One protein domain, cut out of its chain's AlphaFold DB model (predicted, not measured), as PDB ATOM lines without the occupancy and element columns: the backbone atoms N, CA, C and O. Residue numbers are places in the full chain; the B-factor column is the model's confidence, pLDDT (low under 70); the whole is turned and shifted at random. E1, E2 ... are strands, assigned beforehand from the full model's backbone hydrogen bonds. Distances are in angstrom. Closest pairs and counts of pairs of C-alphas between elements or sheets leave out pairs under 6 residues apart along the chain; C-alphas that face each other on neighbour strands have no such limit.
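What this domain is: This is residues 97 to 183 of the 279 residues of an uncharacterized protein of Phytophthora megakarya (UniProt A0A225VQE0). A small sheet of three strands, E1, E4 and E5, has two hairpin arms leading away from it in different directions: E2 with E3, formed between E1 and E4 along the chain, and the longer E6 with E7 after E5. The loop of residues 134 to 150 and the turn of the E6 and E7 hairpin make the two ends of the long axis, and residues 113 to 118, at the turn of the other hairpin, stick out. The printed part has 87 residues with seven named strands, E1 to E7 in order, and no named helix; the class is all strand. The larger sheet has the order E1, E4, E5, and the three sheets are antiparallel. The whole is extended, with a radius of gyration of the C-alphas of 19.9 A, and elongated, spanning 61 by 35 by 26 A.

Where its parts are: E1, residues 97 to 101, begins at C-alpha 97 (65.737, 88.045, 71.277) and is 11.2 A long. E2, residues 108 to 113, measures 15.4 A, and E3, residues 118 to 123, 15.9 A. E4, residues 129 to 133, is 13.4 A long, and E5, residues 151 to 155, begins at C-alpha 151 (64.949, 96.803, 75.277) and is 13.2 A long. E6, residues 163 to 172, is the longest strand by residues, 22.2 A from first to last C-alpha, and bends by 88 degrees at Ala 169. E7, residues 175 to 182, is 22.0 A long and ends at C-alpha 182 (72.928, 73.193, 89.360).

How they stand to each other: E1 and E5 are the edge strands of their sheet, and E4 is the inner strand. E1 is antiparallel to E4 at 160 degrees, with N 131 and O 99 2.8 A apart, within hydrogen-bond range. E4 and E5 form a hairpin at 153 degrees, with N 152 and O 132 at 2.8 A. E2 and E3 form a hairpin at 150 degrees, with N 120 and O 111 at 2.8 A. E6 and E7 form a hairpin at 152 degrees; N 166 and O 179 are 2.9 A apart, and the facing C-alphas of Ala 167 and Ser 178 are 4.4 A apart. Among the pairs that are apart are E2 and E6, E3 and E7, E1 and E2, and E5 and E6.

The domain as a whole: The two C-alphas farthest apart, those of Glu 147 and Asn 173, are 61.3 A from each other. The link from E4 to E5, 17 residues, is long; those from E2 to E3, E3 to E4 and E6 to E7 are tight. The printed part has no cut. Its mean pLDDT is 82.3, and residues 137 to 138, 140 and 157 to 164 are under 70.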
ATOM      1  N   LEU A  97      64.279  87.920  71.223       89.06
ATOM      2  CA  LEU A  97      65.737  88.045  71.277       89.06
ATOM      3  C   LEU A  97      66.208  88.935  70.115       89.06
ATOM      4  O   LEU A  97      65.987  88.579  68.959       89.06
ATOM      5  N   GLU A  98      66.844  90.065  70.422       91.50
ATOM      6  CA  GLU A  98      67.323  91.029  69.419       91.50
ATOM      7  C   GLU A  98      68.833  90.908  69.177       91.50
ATOM      8  O   GLU A  98      69.284  91.015  68.039       91.50
ATOM      9  N   ALA A  99      69.623  90.655  70.228       91.06
ATOM     10  CA  ALA A  99      71.064  90.438  70.106       91.06
ATOM     11  C   ALA A  99      71.613  89.497  71.188       91.06
ATOM     12  O   ALA A  99      71.069  89.389  72.285       91.06
ATOM     13  N   ILE A 100      72.746  88.863  70.887       92.06
ATOM     14  CA  ILE A 100      73.581  88.145  71.853       92.06
ATOM     15  C   ILE A 100      74.898  88.919  71.954       92.06
ATOM     16  O   ILE A 100      75.542  89.169  70.934       92.06
ATOM     17  N   VAL A 101      75.286  89.317  73.165       92.69
ATOM     18  CA  VAL A 101      76.557  89.999  73.427       92.69
ATOM     19  C   VAL A 101      77.601  88.931  73.720       92.69
ATOM     20  O   VAL A 101      77.434  88.163  74.660       92.69
ATOM     21  N   TYR A 102      78.674  88.880  72.934       94.06
ATOM     22  CA  TYR A 102      79.775  87.928  73.109       94.06
ATOM     23  C   TYR A 102      81.001  88.594  73.743       94.06
ATOM     24  O   TYR A 102      81.161  89.814  73.674       94.06
ATOM     25  N   HIS A 103      81.889  87.797  74.339       92.88
ATOM     26  CA  HIS A 103      83.181  88.300  74.799       92.88
ATOM     27  C   HIS A 103      84.082  88.673  73.599       92.88
ATOM     28  O   HIS A 103      84.025  88.024  72.549       92.88
ATOM     29  N   PRO A 104      84.957  89.689  73.727       94.06
ATOM     30  CA  PRO A 104      85.996  89.944  72.735       94.06
ATOM     31  C   PRO A 104      86.847  88.688  72.505       94.06
ATOM     32  O   PRO A 104      87.293  88.053  73.457       94.06
ATOM     33  N   GLY A 105      87.058  88.319  71.240       93.06
ATOM     34  CA  GLY A 105      87.807  87.113  70.874       93.06
ATOM     35  C   GLY A 105      87.017  85.796  70.919       93.06
ATOM     36  O   GLY A 105      87.614  84.755  70.651       93.06
ATOM     37  N   THR A 106      85.704  85.797  71.202       94.75
ATOM     38  CA  THR A 106      84.877  84.583  71.073       94.75
ATOM     39  C   THR A 106      84.955  84.015  69.652       94.75
ATOM     40  O   THR A 106      84.599  84.673  68.674       94.75
ATOM     41  N   THR A 107      85.391  82.760  69.548       96.38
ATOM     42  CA  THR A 107      85.384  81.969  68.311       96.38
ATOM     43  C   THR A 107      84.123  81.105  68.233       96.38
ATOM     44  O   THR A 107      83.470  80.859  69.245       96.38
ATOM     45  N   PHE A 108      83.761  80.648  67.031       96.12
ATOM     46  CA  PHE A 108      82.537  79.874  66.802       96.12
ATOM     47  C   PHE A 108      82.834  78.562  66.081       96.12
ATOM     48  O   PHE A 108      83.390  78.568  64.983       96.12
ATOM     49  N   GLN A 109      82.396  77.450  66.666       95.88
ATOM     50  CA  GLN A 109      82.361  76.149  66.008       95.88
ATOM     51  C   GLN A 109      81.008  75.966  65.312       95.88
ATOM     52  O   GLN A 109      79.960  76.229  65.900       95.88
ATOM     53  N   LEU A 110      81.020  75.498  64.063       94.94
ATOM     54  CA  LEU A 110      79.810  75.012  63.401       94.94
ATOM     55  C   LEU A 110      79.538  73.580  63.868       94.94
ATOM     56  O   LEU A 110      80.393  72.708  63.718       94.94
ATOM     57  N   VAL A 111      78.355  73.351  64.429       92.88
ATOM     58  CA  VAL A 111      77.870  72.033  64.856       92.88
ATOM     59  C   VAL A 111      76.599  71.732  64.075       92.88
ATOM     60  O   VAL A 111      75.688  72.556  64.040       92.88
ATOM     61  N   HIS A 112      76.547  70.572  63.425       92.69
ATOM     62  CA  HIS A 112      75.369  70.115  62.697       92.69
ATOM     63  C   HIS A 112      74.582  69.121  63.556       92.69
ATOM     64  O   HIS A 112      75.106  68.068  63.915       92.69
ATOM     65  N   ASP A 113      73.339  69.465  63.881       84.19
ATOM     66  CA  ASP A 113      72.377  68.554  64.492       84.19
ATOM     67  C   ASP A 113      71.653  67.797  63.373       84.19
ATOM     68  O   ASP A 113      70.803  68.353  62.676       84.19
ATOM     69  N   SER A 114      71.994  66.520  63.203       85.44
ATOM     70  CA  SER A 114      71.378  65.634  62.211       85.44
ATOM     71  C   SER A 114      69.951  65.193  62.563       85.44
ATOM     72  O   SER A 114      69.276  64.626  61.709       85.44
ATOM     73  N   THR A 115      69.480  65.448  63.788       78.56
ATOM     74  CA  THR A 115      68.111  65.143  64.238       78.56
ATOM     75  C   THR A 115      67.169  66.285  63.881       78.56
ATOM     76  O   THR A 115      66.096  66.061  63.327       78.56
ATOM     77  N   ALA A 116      67.584  67.521  64.168       77.06
ATOM     78  CA  ALA A 116      66.831  68.729  63.831       77.06
ATOM     79  C   ALA A 116      67.138  69.273  62.418       77.06
ATOM     80  O   ALA A 116      66.461  70.186  61.949       77.06
ATOM     81  N   GLY A 117      68.160  68.742  61.736       88.25
ATOM     82  CA  GLY A 117      68.581  69.158  60.393       88.25
ATOM     83  C   GLY A 117      69.249  70.539  60.330       88.25
ATOM     84  O   GLY A 117      69.400  71.097  59.243       88.25
ATOM     85  N   VAL A 118      69.640  71.113  61.473       88.25
ATOM     86  CA  VAL A 118      70.143  72.493  61.581       88.25
ATOM     87  C   VAL A 118      71.640  72.548  61.861       88.25
ATOM     88  O   VAL A 118      72.184  71.758  62.627       88.25
ATOM     89  N   THR A 119      72.315  73.543  61.286       90.94
ATOM     90  CA  THR A 119      73.716  73.847  61.604       90.94
ATOM     91  C   THR A 119      73.781  75.095  62.475       90.94
ATOM     92  O   THR A 119      73.501  76.202  62.013       90.94
ATOM     93  N   VAL A 120      74.157  74.919  63.740       89.88
ATOM     94  CA  VAL A 120      74.263  75.986  64.742       89.88
ATOM     95  C   VAL A 120      75.708  76.457  64.906       89.88
ATOM     96  O   VAL A 120      76.658  75.705  64.685       89.88
ATOM     97  N   LYS A 121      75.889  77.719  65.312       90.25
ATOM     98  CA  LYS A 121      77.190  78.270  65.718       90.25
ATOM     99  C   LYS A 121      77.293  78.236  67.239       90.25
ATOM    100  O   LYS A 121      76.635  79.024  67.910       90.25
ATOM    101  N   VAL A 122      78.126  77.346  67.769       90.69
ATOM    102  CA  VAL A 122      78.417  77.254  69.204       90.69
ATOM    103  C   VAL A 122      79.603  78.173  69.523       90.69
ATOM    104  O   VAL A 122      80.656  78.014  68.900       90.69
ATOM    105  N   PRO A 123      79.467  79.150  70.438       92.69
ATOM    106  CA  PRO A 123      80.580  79.996  70.856       92.69
ATOM    107  C   PRO A 123      81.540  79.223  71.773       92.69
ATOM    108  O   PRO A 123      81.111  78.394  72.571       92.69
ATOM    109  N   SER A 124      82.835  79.529  71.712       93.06
ATOM    110  CA  SER A 124      83.859  78.915  72.576       93.06
ATOM    111  C   SER A 124      83.828  79.382  74.036       93.06
ATOM    112  O   SER A 124      84.453  78.761  74.891       93.06
ATOM    113  N   ILE A 125      83.093  80.458  74.332       89.50
ATOM    114  CA  ILE A 125      82.841  80.981  75.681       89.50
ATOM    115  C   ILE A 125      81.352  81.363  75.750       89.50
ATOM    116  O   ILE A 125      80.869  81.983  74.795       89.50
ATOM    117  N   PRO A 126      80.613  81.041  76.831       87.19
ATOM    118  CA  PRO A 126      79.244  81.516  77.007       87.19
ATOM    119  C   PRO A 126      79.147  83.049  76.869       87.19
ATOM    120  O   PRO A 126      80.001  83.764  77.394       87.19
ATOM    121  N   PRO A 127      78.138  83.581  76.157       90.50
ATOM    122  CA  PRO A 127      77.943  85.023  76.042       90.50
ATOM    123  C   PRO A 127      77.553  85.631  77.405       90.50
ATOM    124  O   PRO A 127      76.669  85.085  78.061       90.50
ATOM    125  N   PRO A 128      78.140  86.762  77.841       88.62
ATOM    126  CA  PRO A 128      77.851  87.353  79.151       88.62
ATOM    127  C   PRO A 128      76.449  87.971  79.265       88.62
ATOM    128  O   PRO A 128      75.943  88.135  80.376       88.62
ATOM    129  N   ALA A 129      75.820  88.337  78.144       89.44
ATOM    130  CA  ALA A 129      74.482  88.918  78.125       89.44
ATOM    131  C   ALA A 129      73.737  88.644  76.810       89.44
ATOM    132  O   ALA A 129      74.338  88.492  75.745       89.44
ATOM    133  N   VAL A 130      72.410  88.674  76.877       89.56
ATOM    134  CA  VAL A 130      71.516  88.785  75.719       89.56
ATOM    135  C   VAL A 130      70.646  90.026  75.841       89.56
ATOM    136  O   VAL A 130      70.295  90.447  76.939       89.56
ATOM    137  N   ILE A 131      70.296  90.612  74.703       89.38
ATOM    138  CA  ILE A 131      69.430  91.783  74.603       89.38
ATOM    139  C   ILE A 131      68.067  91.315  74.099       89.38
ATOM    140  O   ILE A 131      67.959  90.791  72.986       89.38
ATOM    141  N   VAL A 132      67.031  91.496  74.915       88.00
ATOM    142  CA  VAL A 132      65.649  91.128  74.586       88.00
ATOM    143  C   VAL A 132      64.762  92.364  74.462       88.00
ATOM    144  O   VAL A 132      64.926  93.331  75.202       88.00
ATOM    145  N   ARG A 133      63.797  92.322  73.544       88.19
ATOM    146  CA  ARG A 133      62.726  93.310  73.402       88.19
ATOM    147  C   ARG A 133      61.432  92.771  73.999       88.19
ATOM    148  O   ARG A 133      60.924  91.744  73.551       88.19
ATOM    149  N   VAL A 134      60.869  93.492  74.959       83.31
ATOM    150  CA  VAL A 134      59.592  93.204  75.621       83.31
ATOM    151  C   VAL A 134      58.698  94.428  75.476       83.31
ATOM    152  O   VAL A 134      59.061  95.490  75.964       83.31
ATOM    153  N   ARG A 135      57.509  94.283  74.874       78.44
ATOM    154  CA  ARG A 135      56.524  95.376  74.794       78.44
ATOM    155  C   ARG A 135      55.948  95.685  76.172       78.44
ATOM    156  O   ARG A 135      55.064  94.970  76.644       78.44
ATOM    157  N   ARG A 136      56.406  96.761  76.816       70.88
ATOM    158  CA  ARG A 136      55.918  97.163  78.154       70.88
ATOM    159  C   ARG A 136      54.755  98.160  78.106       70.88
ATOM    160  O   ARG A 136      53.987  98.252  79.069       70.88
ATOM    161  N   GLY A 137      54.564  98.827  76.967       69.88
ATOM    162  CA  GLY A 137      53.468  99.769  76.709       69.88
ATOM    163  C   GLY A 137      53.845 101.239  76.948       69.88
ATOM    164  O   GLY A 137      54.955 101.528  77.388       69.88
ATOM    165  N   PRO A 138      52.930 102.190  76.683       69.19
ATOM    166  CA  PRO A 138      53.251 103.619  76.557       69.19
ATOM    167  C   PRO A 138      53.694 104.313  77.857       69.19
ATOM    168  O   PRO A 138      54.129 105.457  77.817       69.19
ATOM    169  N   THR A 139      53.594 103.646  79.010       72.19
ATOM    170  CA  THR A 139      54.051 104.155  80.316       72.19
ATOM    171  C   THR A 139      55.407 103.574  80.740       72.19
ATOM    172  O   THR A 139      55.750 103.609  81.921       72.19
ATOM    173  N   ALA A 140      56.147 102.949  79.821       68.88
ATOM    174  CA  ALA A 140      57.441 102.339  80.094       68.88
ATOM    175  C   ALA A 140      58.572 103.381  80.065       68.88
ATOM    176  O   ALA A 140      58.780 104.052  79.060       68.88
ATOM    177  N   SER A 141      59.334 103.490  81.154       73.12
ATOM    178  CA  SER A 141      60.548 104.311  81.215       73.12
ATOM    179  C   SER A 141      61.764 103.549  80.687       73.12
ATOM    180  O   SER A 141      61.983 102.394  81.064       73.12
ATOM    181  N   CYS A 142      62.577 104.190  79.848       75.38
ATOM    182  CA  CYS A 142      63.849 103.629  79.390       75.38
ATOM    183  C   CYS A 142      64.806 103.399  80.574       75.38
ATOM    184  O   CYS A 142      64.744 104.097  81.591       75.38
ATOM    185  N   MET A 143      65.690 102.409  80.457       71.19
ATOM    186  CA  MET A 143      66.761 102.204  81.439       71.19
ATOM    187  C   MET A 143      67.867 103.245  81.247       71.19
ATOM    188  O   MET A 143      68.051 103.771  80.151       71.19
ATOM    189  N   ALA A 144      68.673 103.479  82.285       71.00
ATOM    190  CA  ALA A 144      69.895 104.266  82.148       71.00
ATOM    191  C   ALA A 144      70.803 103.668  81.053       71.00
ATOM    192  O   ALA A 144      71.152 102.490  81.114       71.00
ATOM    193  N   GLY A 145      71.164 104.478  80.053       73.50
ATOM    194  CA  GLY A 145      71.970 104.048  78.904       73.50
ATOM    195  C   GLY A 145      71.193 103.444  77.725       73.50
ATOM    196  O   GLY A 145      71.829 103.007  76.772       73.50
ATOM    197  N   SER A 146      69.853 103.432  77.750       75.50
ATOM    198  CA  SER A 146      69.011 103.077  76.595       75.50
ATOM    199  C   SER A 146      68.077 104.229  76.231       75.50
ATOM    200  O   SER A 146      67.418 104.788  77.104       75.50
ATOM    201  N   GLU A 147      67.960 104.539  74.939       81.19
ATOM    202  CA  GLU A 147      66.884 105.394  74.412       81.19
ATOM    203  C   GLU A 147      65.599 104.587  74.148       81.19
ATOM    204  O   GLU A 147      64.498 105.131  74.179       81.19
ATOM    205  N   ASP A 148      65.722 103.270  73.953       83.50
ATOM    206  CA  ASP A 148      64.611 102.350  73.704       83.50
ATOM    207  C   ASP A 148      64.002 101.851  75.030       83.50
ATOM    208  O   ASP A 148      64.711 101.337  75.905       83.50
ATOM    209  N   ALA A 149      62.683 102.005  75.175       81.00
ATOM    210  CA  ALA A 149      61.927 101.629  76.368       81.00
ATOM    211  C   ALA A 149      61.539 100.138  76.430       81.00
ATOM    212  O   ALA A 149      61.187  99.650  77.508       81.00
ATOM    213  N   ASP A 150      61.595  99.402  75.321       84.19
ATOM    214  CA  ASP A 150      61.231  97.981  75.277       84.19
ATOM    215  C   ASP A 150      62.468  97.055  75.332       84.19
ATOM    216  O   ASP A 150      62.313  95.848  75.514       84.19
ATOM    217  N   ILE A 151      63.694  97.580  75.210       85.75
ATOM    218  CA  ILE A 151      64.949  96.803  75.277       85.75
ATOM    219  C   ILE A 151      65.402  96.533  76.724       85.75
ATOM    220  O   ILE A 151      65.430  97.445  77.546       85.75
ATOM    221  N   PHE A 152      65.826  95.291  77.006       82.44
ATOM    222  CA  PHE A 152      66.368  94.814  78.290       82.44
ATOM    223  C   PHE A 152      67.599  93.907  78.108       82.44
ATOM    224  O   PHE A 152      67.523  92.943  77.344       82.44
ATOM    225  N   PRO A 153      68.719  94.132  78.828       85.06
ATOM    226  CA  PRO A 153      69.767  93.134  78.974       85.06
ATOM    227  C   PRO A 153      69.345  92.067  79.993       85.06
ATOM    228  O   PRO A 153      68.909  92.379  81.101       85.06
ATOM    229  N   LEU A 154      69.534  90.801  79.636       80.69
ATOM    230  CA  LEU A 154      69.540  89.678  80.565       80.69
ATOM    231  C   LEU A 154      70.959  89.118  80.607       80.69
ATOM    232  O   LEU A 154      71.504  88.703  79.585       80.69
ATOM    233  N   PHE A 155      71.566  89.138  81.786       83.00
ATOM    234  CA  PHE A 155      72.916  88.627  82.002       83.00
ATOM    235  C   PHE A 155      72.904  87.102  82.131       83.00
ATOM    236  O   PHE A 155      71.883  86.509  82.487       83.00
ATOM    237  N   PHE A 156      74.029  86.464  81.819       78.44
ATOM    238  CA  PHE A 156      74.190  85.029  82.029       78.44
ATOM    239  C   PHE A 156      74.272  84.755  83.535       78.44
ATOM    240  O   PHE A 156      75.189  85.242  84.200       78.44
ATOM    241  N   ASP A 157      73.301  84.022  84.083       65.44
ATOM    242  CA  ASP A 157      73.241  83.766  85.522       65.44
ATOM    243  C   ASP A 157      74.237  82.663  85.911       65.44
ATOM    244  O   ASP A 157      73.968  81.467  85.787       65.44
ATOM    245  N   THR A 158      75.407  83.095  86.387       54.22
ATOM    246  CA  THR A 158      76.464  82.243  86.955       54.22
ATOM    247  C   THR A 158      76.133  81.743  88.367       54.22
ATOM    248  O   THR A 158      76.921  81.019  88.975       54.22
ATOM    249  N   SER A 159      74.969  82.107  88.916       56.69
ATOM    250  CA  SER A 159      74.483  81.683  90.226       56.69
ATOM    251  C   SER A 159      73.208  80.850  90.100       56.69
ATOM    252  O   SER A 159      72.106  81.321  90.355       56.69
ATOM    253  N   ALA A 160      73.366  79.569  89.747       57.25
ATOM    254  CA  ALA A 160      72.263  78.621  89.566       57.25
ATOM    255  C   ALA A 160      71.154  78.745  90.638       57.25
ATOM    256  O   ALA A 160      71.327  78.342  91.793       57.25
ATOM    257  N   TYR A 161      70.001  79.268  90.205       55.38
ATOM    258  CA  TYR A 161      68.906  79.808  91.028       55.38
ATOM    259  C   TYR A 161      68.401  78.871  92.142       55.38
ATOM    260  O   TYR A 161      67.913  79.304  93.186       55.38
ATOM    261  N   SER A 162      68.508  77.562  91.918       63.00
ATOM    262  CA  SER A 162      68.453  76.532  92.956       63.00
ATOM    263  C   SER A 162      69.154  75.264  92.459       63.00
ATOM    264  O   SER A 162      69.274  75.045  91.253       63.00
ATOM    265  N   ALA A 163      69.598  74.409  93.382       67.81
ATOM    266  CA  ALA A 163      70.026  73.060  93.031       67.81
ATOM    267  C   ALA A 163      68.797  72.139  92.958       67.81
ATOM    268  O   ALA A 163      68.065  72.017  93.942       67.81
ATOM    269  N   CYS A 164      68.569  71.487  91.818       69.38
ATOM    270  CA  CYS A 164      67.461  70.553  91.630       69.38
ATOM    271  C   CYS A 164      67.934  69.095  91.733       69.38
ATOM    272  O   CYS A 164      69.091  68.772  91.464       69.38
ATOM    273  N   ASN A 165      67.032  68.206  92.153       78.12
ATOM    274  CA  ASN A 165      67.294  66.770  92.240       78.12
ATOM    275  C   ASN A 165      66.648  66.061  91.047       78.12
ATOM    276  O   ASN A 165      65.424  65.957  90.982       78.12
ATOM    277  N   ILE A 166      67.466  65.549  90.129       79.94
ATOM    278  CA  ILE A 166      67.011  64.673  89.046       79.94
ATOM    279  C   ILE A 166      66.882  63.257  89.611       79.94
ATOM    280  O   ILE A 166      67.858  62.698  90.111       79.94
ATOM    281  N   ALA A 167      65.691  62.665  89.533       80.88
ATOM    282  CA  ALA A 167      65.501  61.250  89.835       80.88
ATOM    283  C   ALA A 167      66.151  60.393  88.735       80.88
ATOM    284  O   ALA A 167      65.932  60.631  87.548       80.88
ATOM    285  N   LEU A 168      66.945  59.398  89.127       81.50
ATOM    286  CA  LEU A 168      67.602  58.467  88.211       81.50
ATOM    287  C   LEU A 168      66.897  57.109  88.238       81.50
ATOM    288  O   LEU A 168      66.341  56.702  89.256       81.50
ATOM    289  N   ALA A 169      66.971  56.373  87.128       81.25
ATOM    290  CA  ALA A 169      66.411  55.030  87.050       81.25
ATOM    291  C   ALA A 169      67.103  54.053  88.025       81.25
ATOM    292  O   ALA A 169      68.335  54.043  88.173       81.25
ATOM    293  N   GLY A 170      66.289  53.195  88.643       82.75
ATOM    294  CA  GLY A 170      66.719  52.155  89.573       82.75
ATOM    295  C   GLY A 170      66.791  52.588  91.041       82.75
ATOM    296  O   GLY A 170      66.665  53.758  91.402       82.75
ATOM    297  N   VAL A 171      67.002  51.594  91.898       84.12
ATOM    298  CA  VAL A 171      67.032  51.701  93.361       84.12
ATOM    299  C   VAL A 171      68.312  51.022  93.844       84.12
ATOM    300  O   VAL A 171      68.659  49.957  93.337       84.12
ATOM    301  N   ILE A 172      69.020  51.614  94.807       77.94
ATOM    302  CA  ILE A 172      70.210  51.011  95.431       77.94
ATOM    303  C   ILE A 172      69.917  50.850  96.920       77.94
ATOM    304  O   ILE A 172      69.583  51.823  97.590       77.94
ATOM    305  N   ASN A 173      70.008  49.621  97.433       82.75
ATOM    306  CA  ASN A 173      69.759  49.281  98.843       82.75
ATOM    307  C   ASN A 173      68.415  49.825  99.386       82.75
ATOM    308  O   ASN A 173      68.337  50.315 100.507       82.75
ATOM    309  N   GLY A 174      67.358  49.781  98.564       81.56
ATOM    310  CA  GLY A 174      66.029  50.317  98.895       81.56
ATOM    311  C   GLY A 174      65.865  51.836  98.717       81.56
ATOM    312  O   GLY A 174      64.739  52.326  98.762       81.56
ATOM    313  N   VAL A 175      66.944  52.582  98.458       79.12
ATOM    314  CA  VAL A 175      66.917  54.042  98.281       79.12
ATOM    315  C   VAL A 175      66.773  54.408  96.792       79.12
ATOM    316  O   VAL A 175      67.590  53.965  95.973       79.12
ATOM    317  N   PRO A 176      65.762  55.212  96.399       83.44
ATOM    318  CA  PRO A 176      65.655  55.753  95.046       83.44
ATOM    319  C   PRO A 176      66.866  56.621  94.697       83.44
ATOM    320  O   PRO A 176      67.294  57.456  95.496       83.44
ATOM    321  N   ARG A 177      67.421  56.448  93.497       88.38
ATOM    322  CA  ARG A 177      68.605  57.201  93.068       88.38
ATOM    323  C   ARG A 177      68.227  58.633  92.683       88.38
ATOM    324  O   ARG A 177      67.283  58.847  91.926       88.38
ATOM    325  N   SER A 178      69.006  59.611  93.134       85.06
ATOM    326  CA  SER A 178      68.872  61.009  92.716       85.06
ATOM    327  C   SER A 178      70.235  61.670  92.524       85.06
ATOM    328  O   SER A 178      71.204  61.339  93.207       85.06
ATOM    329  N   LEU A 179      70.308  62.598  91.571       86.12
ATOM    330  CA  LEU A 179      71.472  63.439  91.310       86.12
ATOM    331  C   LEU A 179      71.115  64.892  91.626       86.12
ATOM    332  O   LEU A 179      70.169  65.427  91.051       86.12
ATOM    333  N   ASN A 180      71.877  65.533  92.513       84.69
ATOM    334  CA  ASN A 180      71.768  66.971  92.741       84.69
ATOM    335  C   ASN A 180      72.583  67.715  91.676       84.69
ATOM    336  O   ASN A 180      73.777  67.458  91.525       84.69
ATOM    337  N   VAL A 181      71.945  68.623  90.940       80.69
ATOM    338  CA  VAL A 181      72.572  69.436  89.888       80.69
ATOM    339  C   VAL A 181      72.222  70.908  90.045       80.69
ATOM    340  O   VAL A 181      71.185  71.280  90.593       80.69
ATOM    341  N   ARG A 182      73.107  71.752  89.522       74.75
ATOM    342  CA  ARG A 182      72.928  73.193  89.360       74.75
ATOM    343  C   ARG A 182      72.919  73.496  87.864       74.75
ATOM    344  O   ARG A 182      73.706  72.909  87.130       74.75
ATOM    345  N   MET A 183      72.010  74.361  87.424       72.12
ATOM    346  CA  MET A 183      71.893  74.770  86.022       72.12
ATOM    347  C   MET A 183      72.240  76.252  85.897       72.12
ATOM    348  O   MET A 183      71.586  77.084  86.522       72.12
TER     349      MET A 183